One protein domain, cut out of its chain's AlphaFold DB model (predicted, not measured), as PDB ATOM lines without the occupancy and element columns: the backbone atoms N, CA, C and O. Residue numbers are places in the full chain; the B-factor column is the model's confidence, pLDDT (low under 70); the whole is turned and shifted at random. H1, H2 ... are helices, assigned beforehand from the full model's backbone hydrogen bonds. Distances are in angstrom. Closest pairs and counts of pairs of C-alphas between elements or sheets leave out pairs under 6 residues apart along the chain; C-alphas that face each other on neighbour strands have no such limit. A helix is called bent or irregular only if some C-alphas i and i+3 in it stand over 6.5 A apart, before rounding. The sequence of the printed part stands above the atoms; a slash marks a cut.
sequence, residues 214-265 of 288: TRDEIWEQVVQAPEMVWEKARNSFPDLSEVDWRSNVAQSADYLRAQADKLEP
ATOM      1  N   THR A 214     130.612  87.452  78.498       79.94
ATOM      2  CA  THR A 214     129.210  87.233  78.155       79.94
ATOM      3  C   THR A 214     128.449  88.558  78.111       79.94
ATOM      4  O   THR A 214     128.854  89.565  78.695       79.94
ATOM      5  N   ARG A 215     127.293  88.572  77.435       72.12
ATOM      6  CA  ARG A 215     126.422  89.761  77.381       72.12
ATOM      7  C   ARG A 215     126.113  90.309  78.781       72.12
ATOM      8  O   ARG A 215     126.083  91.526  78.948       72.12
ATOM      9  N   ASP A 216     125.897  89.422  79.748       75.12
ATOM     10  CA  ASP A 216     125.548  89.798  81.117       75.12
ATOM     11  C   ASP A 216     126.752  90.402  81.849       75.12
ATOM     12  O   ASP A 216     126.605  91.435  82.494       75.12
ATOM     13  N   GLU A 217     127.956  89.854  81.655       75.81
ATOM     14  CA  GLU A 217     129.198  90.421  82.199       75.81
ATOM     15  C   GLU A 217     129.526  91.792  81.590       75.81
ATOM     16  O   GLU A 217     129.934  92.706  82.309       75.81
ATOM     17  N   ILE A 218     129.308  91.975  80.280       75.81
ATOM     18  CA  ILE A 218     129.458  93.285  79.622       75.81
ATOM     19  C   ILE A 218     128.451  94.276  80.205       75.81
ATOM     20  O   ILE A 218     128.811  95.411  80.514       75.81
ATOM     21  N   TRP A 219     127.190  93.868  80.361       74.81
ATOM     22  CA  TRP A 219     126.156  94.740  80.906       74.81
ATOM     23  C   TRP A 219     126.430  95.114  82.362       74.81
ATOM     24  O   TRP A 219     126.287  96.276  82.736       74.81
ATOM     25  N   GLU A 220     126.882  94.160  83.172       78.06
ATOM     26  CA  GLU A 220     127.280  94.411  84.551       78.06
ATOM     27  C   GLU A 220     128.448  95.403  84.621       78.06
ATOM     28  O   GLU A 220     128.362  96.387  85.359       78.06
ATOM     29  N   GLN A 221     129.478  95.240  83.783       76.44
ATOM     30  CA  GLN A 221     130.578  96.205  83.682       76.44
ATOM     31  C   GLN A 221     130.097  97.592  83.248       76.44
ATOM     32  O   GLN A 221     130.517  98.591  83.825       76.44
ATOM     33  N   VAL A 222     129.193  97.677  82.270       73.88
ATOM     34  CA  VAL A 222     128.602  98.945  81.817       73.88
ATOM     35  C   VAL A 222     127.829  99.634  82.941       73.88
ATOM     36  O   VAL A 222     127.956 100.845  83.118       73.88
ATOM     37  N   VAL A 223     127.031  98.888  83.708       75.75
ATOM     38  CA  VAL A 223     126.237  99.429  84.823       75.75
ATOM     39  C   VAL A 223     127.136  99.878  85.979       75.75
ATOM     40  O   VAL A 223     126.836 100.889  86.613       75.75
ATOM     41  N   GLN A 224     128.242  99.172  86.236       76.94
ATOM     42  CA  GLN A 224     129.214  99.513  87.282       76.94
ATOM     43  C   GLN A 224     130.217 100.601  86.855       76.94
ATOM     44  O   GLN A 224     130.783 101.290  87.708       76.94
ATOM     45  N   ALA A 225     130.426 100.809  85.549       78.62
ATOM     46  CA  ALA A 225     131.423 101.739  85.022       78.62
ATOM     47  C   ALA A 225     131.299 103.178  85.564       78.62
ATOM     48  O   ALA A 225     132.335 103.746  85.914       78.62
ATOM     49  N   PRO A 226     130.104 103.791  85.700       76.50
ATOM     50  CA  PRO A 226     129.981 105.135  86.261       76.50
ATOM     51  C   PRO A 226     130.492 105.232  87.699       76.50
ATOM     52  O   PRO A 226     131.173 106.199  88.038       76.50
ATOM     53  N   GLU A 227     130.204 104.229  88.535       77.00
ATOM     54  CA  GLU A 227     130.694 104.177  89.913       77.00
ATOM     55  C   GLU A 227     132.215 104.033  89.925       77.00
ATOM     56  O   GLU A 227     132.893 104.848  90.546       77.00
ATOM     57  N   MET A 228     132.765 103.096  89.146       76.94
ATOM     58  CA  MET A 228     134.213 102.898  89.024       76.94
ATOM     59  C   MET A 228     134.952 104.153  88.535       76.94
ATOM     60  O   MET A 228     135.989 104.527  89.089       76.94
ATOM     61  N   VAL A 229     134.435 104.813  87.493       77.19
ATOM     62  CA  VAL A 229     135.004 106.055  86.946       77.19
ATOM     63  C   VAL A 229     134.935 107.161  87.987       77.19
ATOM     64  O   VAL A 229     135.928 107.859  88.201       77.19
ATOM     65  N   TRP A 230     133.797 107.297  88.669       76.62
ATOM     66  CA  TRP A 230     133.643 108.280  89.725       76.62
ATOM     67  C   TRP A 230     134.611 108.020  90.887       76.62
ATOM     68  O   TRP A 230     135.264 108.949  91.358       76.62
ATOM     69  N   GLU A 231     134.742 106.783  91.365       80.75
ATOM     70  CA  GLU A 231     135.668 106.445  92.450       80.75
ATOM     71  C   GLU A 231     137.112 106.765  92.066       80.75
ATOM     72  O   GLU A 231     137.851 107.368  92.847       80.75
ATOM     73  N   LYS A 232     137.500 106.447  90.827       82.38
ATOM     74  CA  LYS A 232     138.825 106.766  90.292       82.38
ATOM     75  C   LYS A 232     139.057 108.274  90.184       82.38
ATOM     76  O   LYS A 232     140.138 108.745  90.540       82.38
ATOM     77  N   ALA A 233     138.056 109.034  89.742       75.38
ATOM     78  CA  ALA A 233     138.106 110.493  89.692       75.38
ATOM     79  C   ALA A 233     138.198 111.105  91.100       75.38
ATOM     80  O   ALA A 233     139.073 111.929  91.342       75.38
ATOM     81  N   ARG A 234     137.379 110.639  92.051       79.44
ATOM     82  CA  ARG A 234     137.391 111.053  93.467       79.44
ATOM     83  C   ARG A 234     138.760 110.824  94.112       79.44
ATOM     84  O   ARG A 234     139.272 111.698  94.800       79.44
ATOM     85  N   ASN A 235     139.374 109.671  93.850       82.56
ATOM     86  CA  ASN A 235     140.707 109.342  94.357       82.56
ATOM     87  C   ASN A 235     141.819 110.176  93.695       82.56
ATOM     88  O   ASN A 235     142.876 110.364  94.291       82.56
ATOM     89  N   SER A 236     141.590 110.668  92.474       85.62
ATOM     90  CA  SER A 236     142.552 111.488  91.722       85.62
ATOM     91  C   SER A 236     142.406 112.992  92.002       85.62
ATOM     92  O   SER A 236     143.378 113.729  91.864       85.62
ATOM     93  N   PHE A 237     141.218 113.445  92.417       78.25
ATOM     94  CA  PHE A 237     140.892 114.843  92.705       78.25
ATOM     95  C   PHE A 237     140.158 114.948  94.057       78.25
ATOM     96  O   PHE A 237     138.925 114.921  94.089       78.25
ATOM     97  N   PRO A 238     140.898 115.077  95.176       76.06
ATOM     98  CA  PRO A 238     140.326 115.093  96.526       76.06
ATOM     99  C   PRO A 238     139.281 116.196  96.748       76.06
ATOM    100  O   PRO A 238     138.337 115.994  97.505       76.06
ATOM    101  N   ASP A 239     139.401 117.319  96.034       75.75
ATOM    102  CA  ASP A 239     138.494 118.472  96.138       75.75
ATOM    103  C   ASP A 239     137.096 118.225  95.525       75.75
ATOM    104  O   ASP A 239     136.194 119.043  95.689       75.75
ATOM    105  N   LEU A 240     136.860 117.091  94.846       63.03
ATOM    106  CA  LEU A 240     135.534 116.728  94.312       63.03
ATOM    107  C   LEU A 240     134.554 116.212  95.382       63.03
ATOM    108  O   LEU A 240     133.403 115.907  95.060       63.03
ATOM    109  N   SER A 241     134.971 116.082  96.646       61.59
ATOM    110  CA  SER A 241     134.154 115.484  97.710       61.59
ATOM    111  C   SER A 241     132.948 116.318  98.162       61.59
ATOM    112  O   SER A 241     132.104 115.787  98.881       61.59
ATOM    113  N   GLU A 242     132.845 117.594  97.771       64.12
ATOM    114  CA  GLU A 242     131.769 118.490  98.230       64.12
ATOM    115  C   GLU A 242     130.507 118.489  97.349       64.12
ATOM    116  O   GLU A 242     129.455 118.960  97.780       64.12
ATOM    117  N   VAL A 243     130.558 117.935  96.133       65.62
ATOM    118  CA  VAL A 243     129.375 117.843  95.258       65.62
ATOM    119  C   VAL A 243     128.620 116.548  95.576       65.62
ATOM    120  O   VAL A 243     129.180 115.467  95.438       65.62
ATOM    121  N   ASP A 244     127.347 116.611  95.987       65.38
ATOM    122  CA  ASP A 244     126.515 115.414  96.215       65.38
ATOM    123  C   ASP A 244     125.896 114.902  94.901       65.38
ATOM    124  O   ASP A 244     124.746 115.168  94.557       65.38
ATOM    125  N   TRP A 245     126.696 114.174  94.127       63.66
ATOM    126  CA  TRP A 245     126.288 113.523  92.876       63.66
ATOM    127  C   TRP A 245     125.563 112.184  93.121       63.66
ATOM    128  O   TRP A 245     124.965 111.649  92.189       63.66
ATOM    129  N   ARG A 246     125.569 111.631  94.346       59.91
ATOM    130  CA  ARG A 246     125.010 110.293  94.642       59.91
ATOM    131  C   ARG A 246     123.494 110.234  94.470       59.91
ATOM    132  O   ARG A 246     122.984 109.258  93.922       59.91
ATOM    133  N   SER A 247     122.788 111.281  94.892       62.81
ATOM    134  CA  SER A 247     121.340 111.406  94.678       62.81
ATOM    135  C   SER A 247     120.993 111.476  93.182       62.81
ATOM    136  O   SER A 247     120.068 110.800  92.730       62.81
ATOM    137  N   ASN A 248     121.802 112.191  92.396       62.75
ATOM    138  CA  ASN A 248     121.643 112.294  90.944       62.75
ATOM    139  C   ASN A 248     122.020 111.003  90.205       62.75
ATOM    140  O   ASN A 248     121.374 110.668  89.215       62.75
ATOM    141  N   VAL A 249     123.021 110.249  90.668       62.94
ATOM    142  CA  VAL A 249     123.424 108.981  90.039       62.94
ATOM    143  C   VAL A 249     122.432 107.864  90.311       62.94
ATOM    144  O   VAL A 249     122.115 107.139  89.375       62.94
ATOM    145  N   ALA A 250     121.879 107.742  91.521       66.12
ATOM    146  CA  ALA A 250     120.830 106.753  91.787       66.12
ATOM    147  C   ALA A 250     119.587 107.018  90.921       66.12
ATOM    148  O   ALA A 250     119.076 106.117  90.258       66.12
ATOM    149  N   GLN A 251     119.167 108.284  90.836       68.62
ATOM    150  CA  GLN A 251     118.036 108.690  90.005       68.62
ATOM    151  C   GLN A 251     118.321 108.511  88.505       68.62
ATOM    152  O   GLN A 251     117.440 108.088  87.754       68.62
ATOM    153  N   SER A 252     119.558 108.768  88.073       63.38
ATOM    154  CA  SER A 252     119.998 108.486  86.704       63.38
ATOM    155  C   SER A 252     120.007 106.984  86.435       63.38
ATOM    156  O   SER A 252     119.460 106.562  85.431       63.38
ATOM    157  N   ALA A 253     120.542 106.153  87.330       64.31
ATOM    158  CA  ALA A 253     120.593 104.701  87.162       64.31
ATOM    159  C   ALA A 253     119.193 104.080  87.034       64.31
ATOM    160  O   ALA A 253     118.967 103.258  86.147       64.31
ATOM    161  N   ASP A 254     118.236 104.512  87.857       71.12
ATOM    162  CA  ASP A 254     116.849 104.047  87.767       71.12
ATOM    163  C   ASP A 254     116.155 104.543  86.491       71.12
ATOM    164  O   ASP A 254     115.435 103.784  85.839       71.12
ATOM    165  N   TYR A 255     116.430 105.781  86.069       69.75
ATOM    166  CA  TYR A 255     115.972 106.301  84.781       69.75
ATOM    167  C   TYR A 255     116.549 105.506  83.597       69.75
ATOM    168  O   TYR A 255     115.814 105.162  82.669       69.75
ATOM    169  N   LEU A 256     117.840 105.165  83.634       59.28
ATOM    170  CA  LEU A 256     118.510 104.389  82.588       59.28
ATOM    171  C   LEU A 256     117.971 102.954  82.528       59.28
ATOM    172  O   LEU A 256     117.706 102.476  81.427       59.28
ATOM    173  N   ARG A 257     117.722 102.293  83.670       67.31
ATOM    174  CA  ARG A 257     117.055 100.973  83.703       67.31
ATOM    175  C   ARG A 257     115.660 101.033  83.090       67.31
ATOM    176  O   ARG A 257     115.347 100.250  82.200       67.31
ATOM    177  N   ALA A 258     114.854 102.017  83.488       73.06
ATOM    178  CA  ALA A 258     113.503 102.180  82.960       73.06
ATOM    179  C   ALA A 258     113.472 102.490  81.449       73.06
ATOM    180  O   ALA A 258     112.506 102.142  80.769       73.06
ATOM    181  N   GLN A 259     114.498 103.158  80.909       69.50
ATOM    182  CA  GLN A 259     114.634 103.369  79.465       69.50
ATOM    183  C   GLN A 259     115.166 102.130  78.741       69.50
ATOM    184  O   GLN A 259     114.685 101.822  77.652       69.50
ATOM    185  N   ALA A 260     116.101 101.391  79.341       60.69
ATOM    186  CA  ALA A 260     116.605 100.139  78.789       60.69
ATOM    187  C   ALA A 260     115.470  99.122  78.588       60.69
ATOM    188  O   ALA A 260     115.334  98.596  77.486       60.69
ATOM    189  N   ASP A 261     114.586  98.951  79.576       73.88
ATOM    190  CA  ASP A 261     113.427  98.048  79.481       73.88
ATOM    191  C   ASP A 261     112.469  98.432  78.338       73.88
ATOM    192  O   ASP A 261     111.867  97.577  77.687       73.88
ATOM    193  N   LYS A 262     112.338  99.734  78.048       71.56
ATOM    194  CA  LYS A 262     111.509 100.233  76.938       71.56
ATOM    195  C   LYS A 262     112.172 100.055  75.577       71.56
ATOM    196  O   LYS A 262     111.477  99.842  74.585       71.56
ATOM    197  N   LEU A 263     113.493 100.191  75.517       62.22
ATOM    198  CA  LEU A 263     114.267 100.129  74.279       62.22
ATOM    199  C   LEU A 263     114.649  98.699  73.897       62.22
ATOM    200  O   LEU A 263     114.877  98.440  72.716       62.22
ATOM    201  N   GLU A 264     114.675  97.764  74.849       73.81
ATOM    202  CA  GLU A 264     115.084  96.381  74.611       73.81
ATOM    203  C   GLU A 264     114.317  95.706  73.455       73.81
ATOM    204  O   GLU A 264     114.971  95.139  72.575       73.81
ATOM    205  N   PRO A 265     112.974  95.794  73.349       73.50
ATOM    206  CA  PRO A 265     112.240  95.165  72.250       73.50
ATOM    207  C   PRO A 265     112.584  95.780  70.887       73.50
ATOM    208  O   PRO A 265     112.701  95.062  69.893       73.50
TER     209      PRO A 265
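AT A GLANCE: This is residues 214 to 265 of the 288 residues of an uncharacterized protein of Ruegeria marina (UniProt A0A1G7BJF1). The helices make an open, flat U: bent H1 is one leg, short H2 lies at the closed end, and H3 folds back as the other leg, no helix touching another. The 52 printed residues have three named helices, H1, H2, H3 in chain order, and no named strand: all helix. The whole is loose, radius of gyration of the C-alphas 13.5 A, spanning 42 by 24 by 9 A.

IN THESE COORDINATES: H1, residues 215 to 236, starts at C-alpha 215 (126.422, 89.761, 77.381). Assigned as one helix by its hydrogen bonds, it is bent: C-alphas 223 and 226 are 7.0 A apart. Its arms are H1a, residues 215 to 223, 12.2 A, and H1b, residues 226 to 236, 15.1 A. H2, residues 238 to 242, 9.4 A, is irregular: C-alphas 239 and 242 are 7.0 A apart. H3, residues 246 to 265, 29.9 A, is only just irregular, C-alphas 262 and 265 being 6.9 A apart; it ends at C-alpha 265 (112.240, 95.165, 72.250).

HOW THE PARTS SIT: H1a and H1b stand at a steep tilt of 45 degrees. H1b and H2 are close but not clearly touching; their closest C-alphas, of Arg 234 and Leu 240, are 6.0 A apart. H3 is only just apart from H1a, 8.1 A at the closest C-alphas. Every O i to N i+4 pair is within hydrogen-bond range in H1a and H1b, 14 of 16 in H3, and 0 of 1 in H2, which has 1 of 2 O i to N i+3 pairs within range.

THE WHOLE: The farthest C-alphas, of Asp 239 and Pro 265, are 42.5 A apart. The printed part has no cut, and both links are tight. Mean pLDDT of the printed part is 71.8; 20 residues, among them 240 to 253, are under 70.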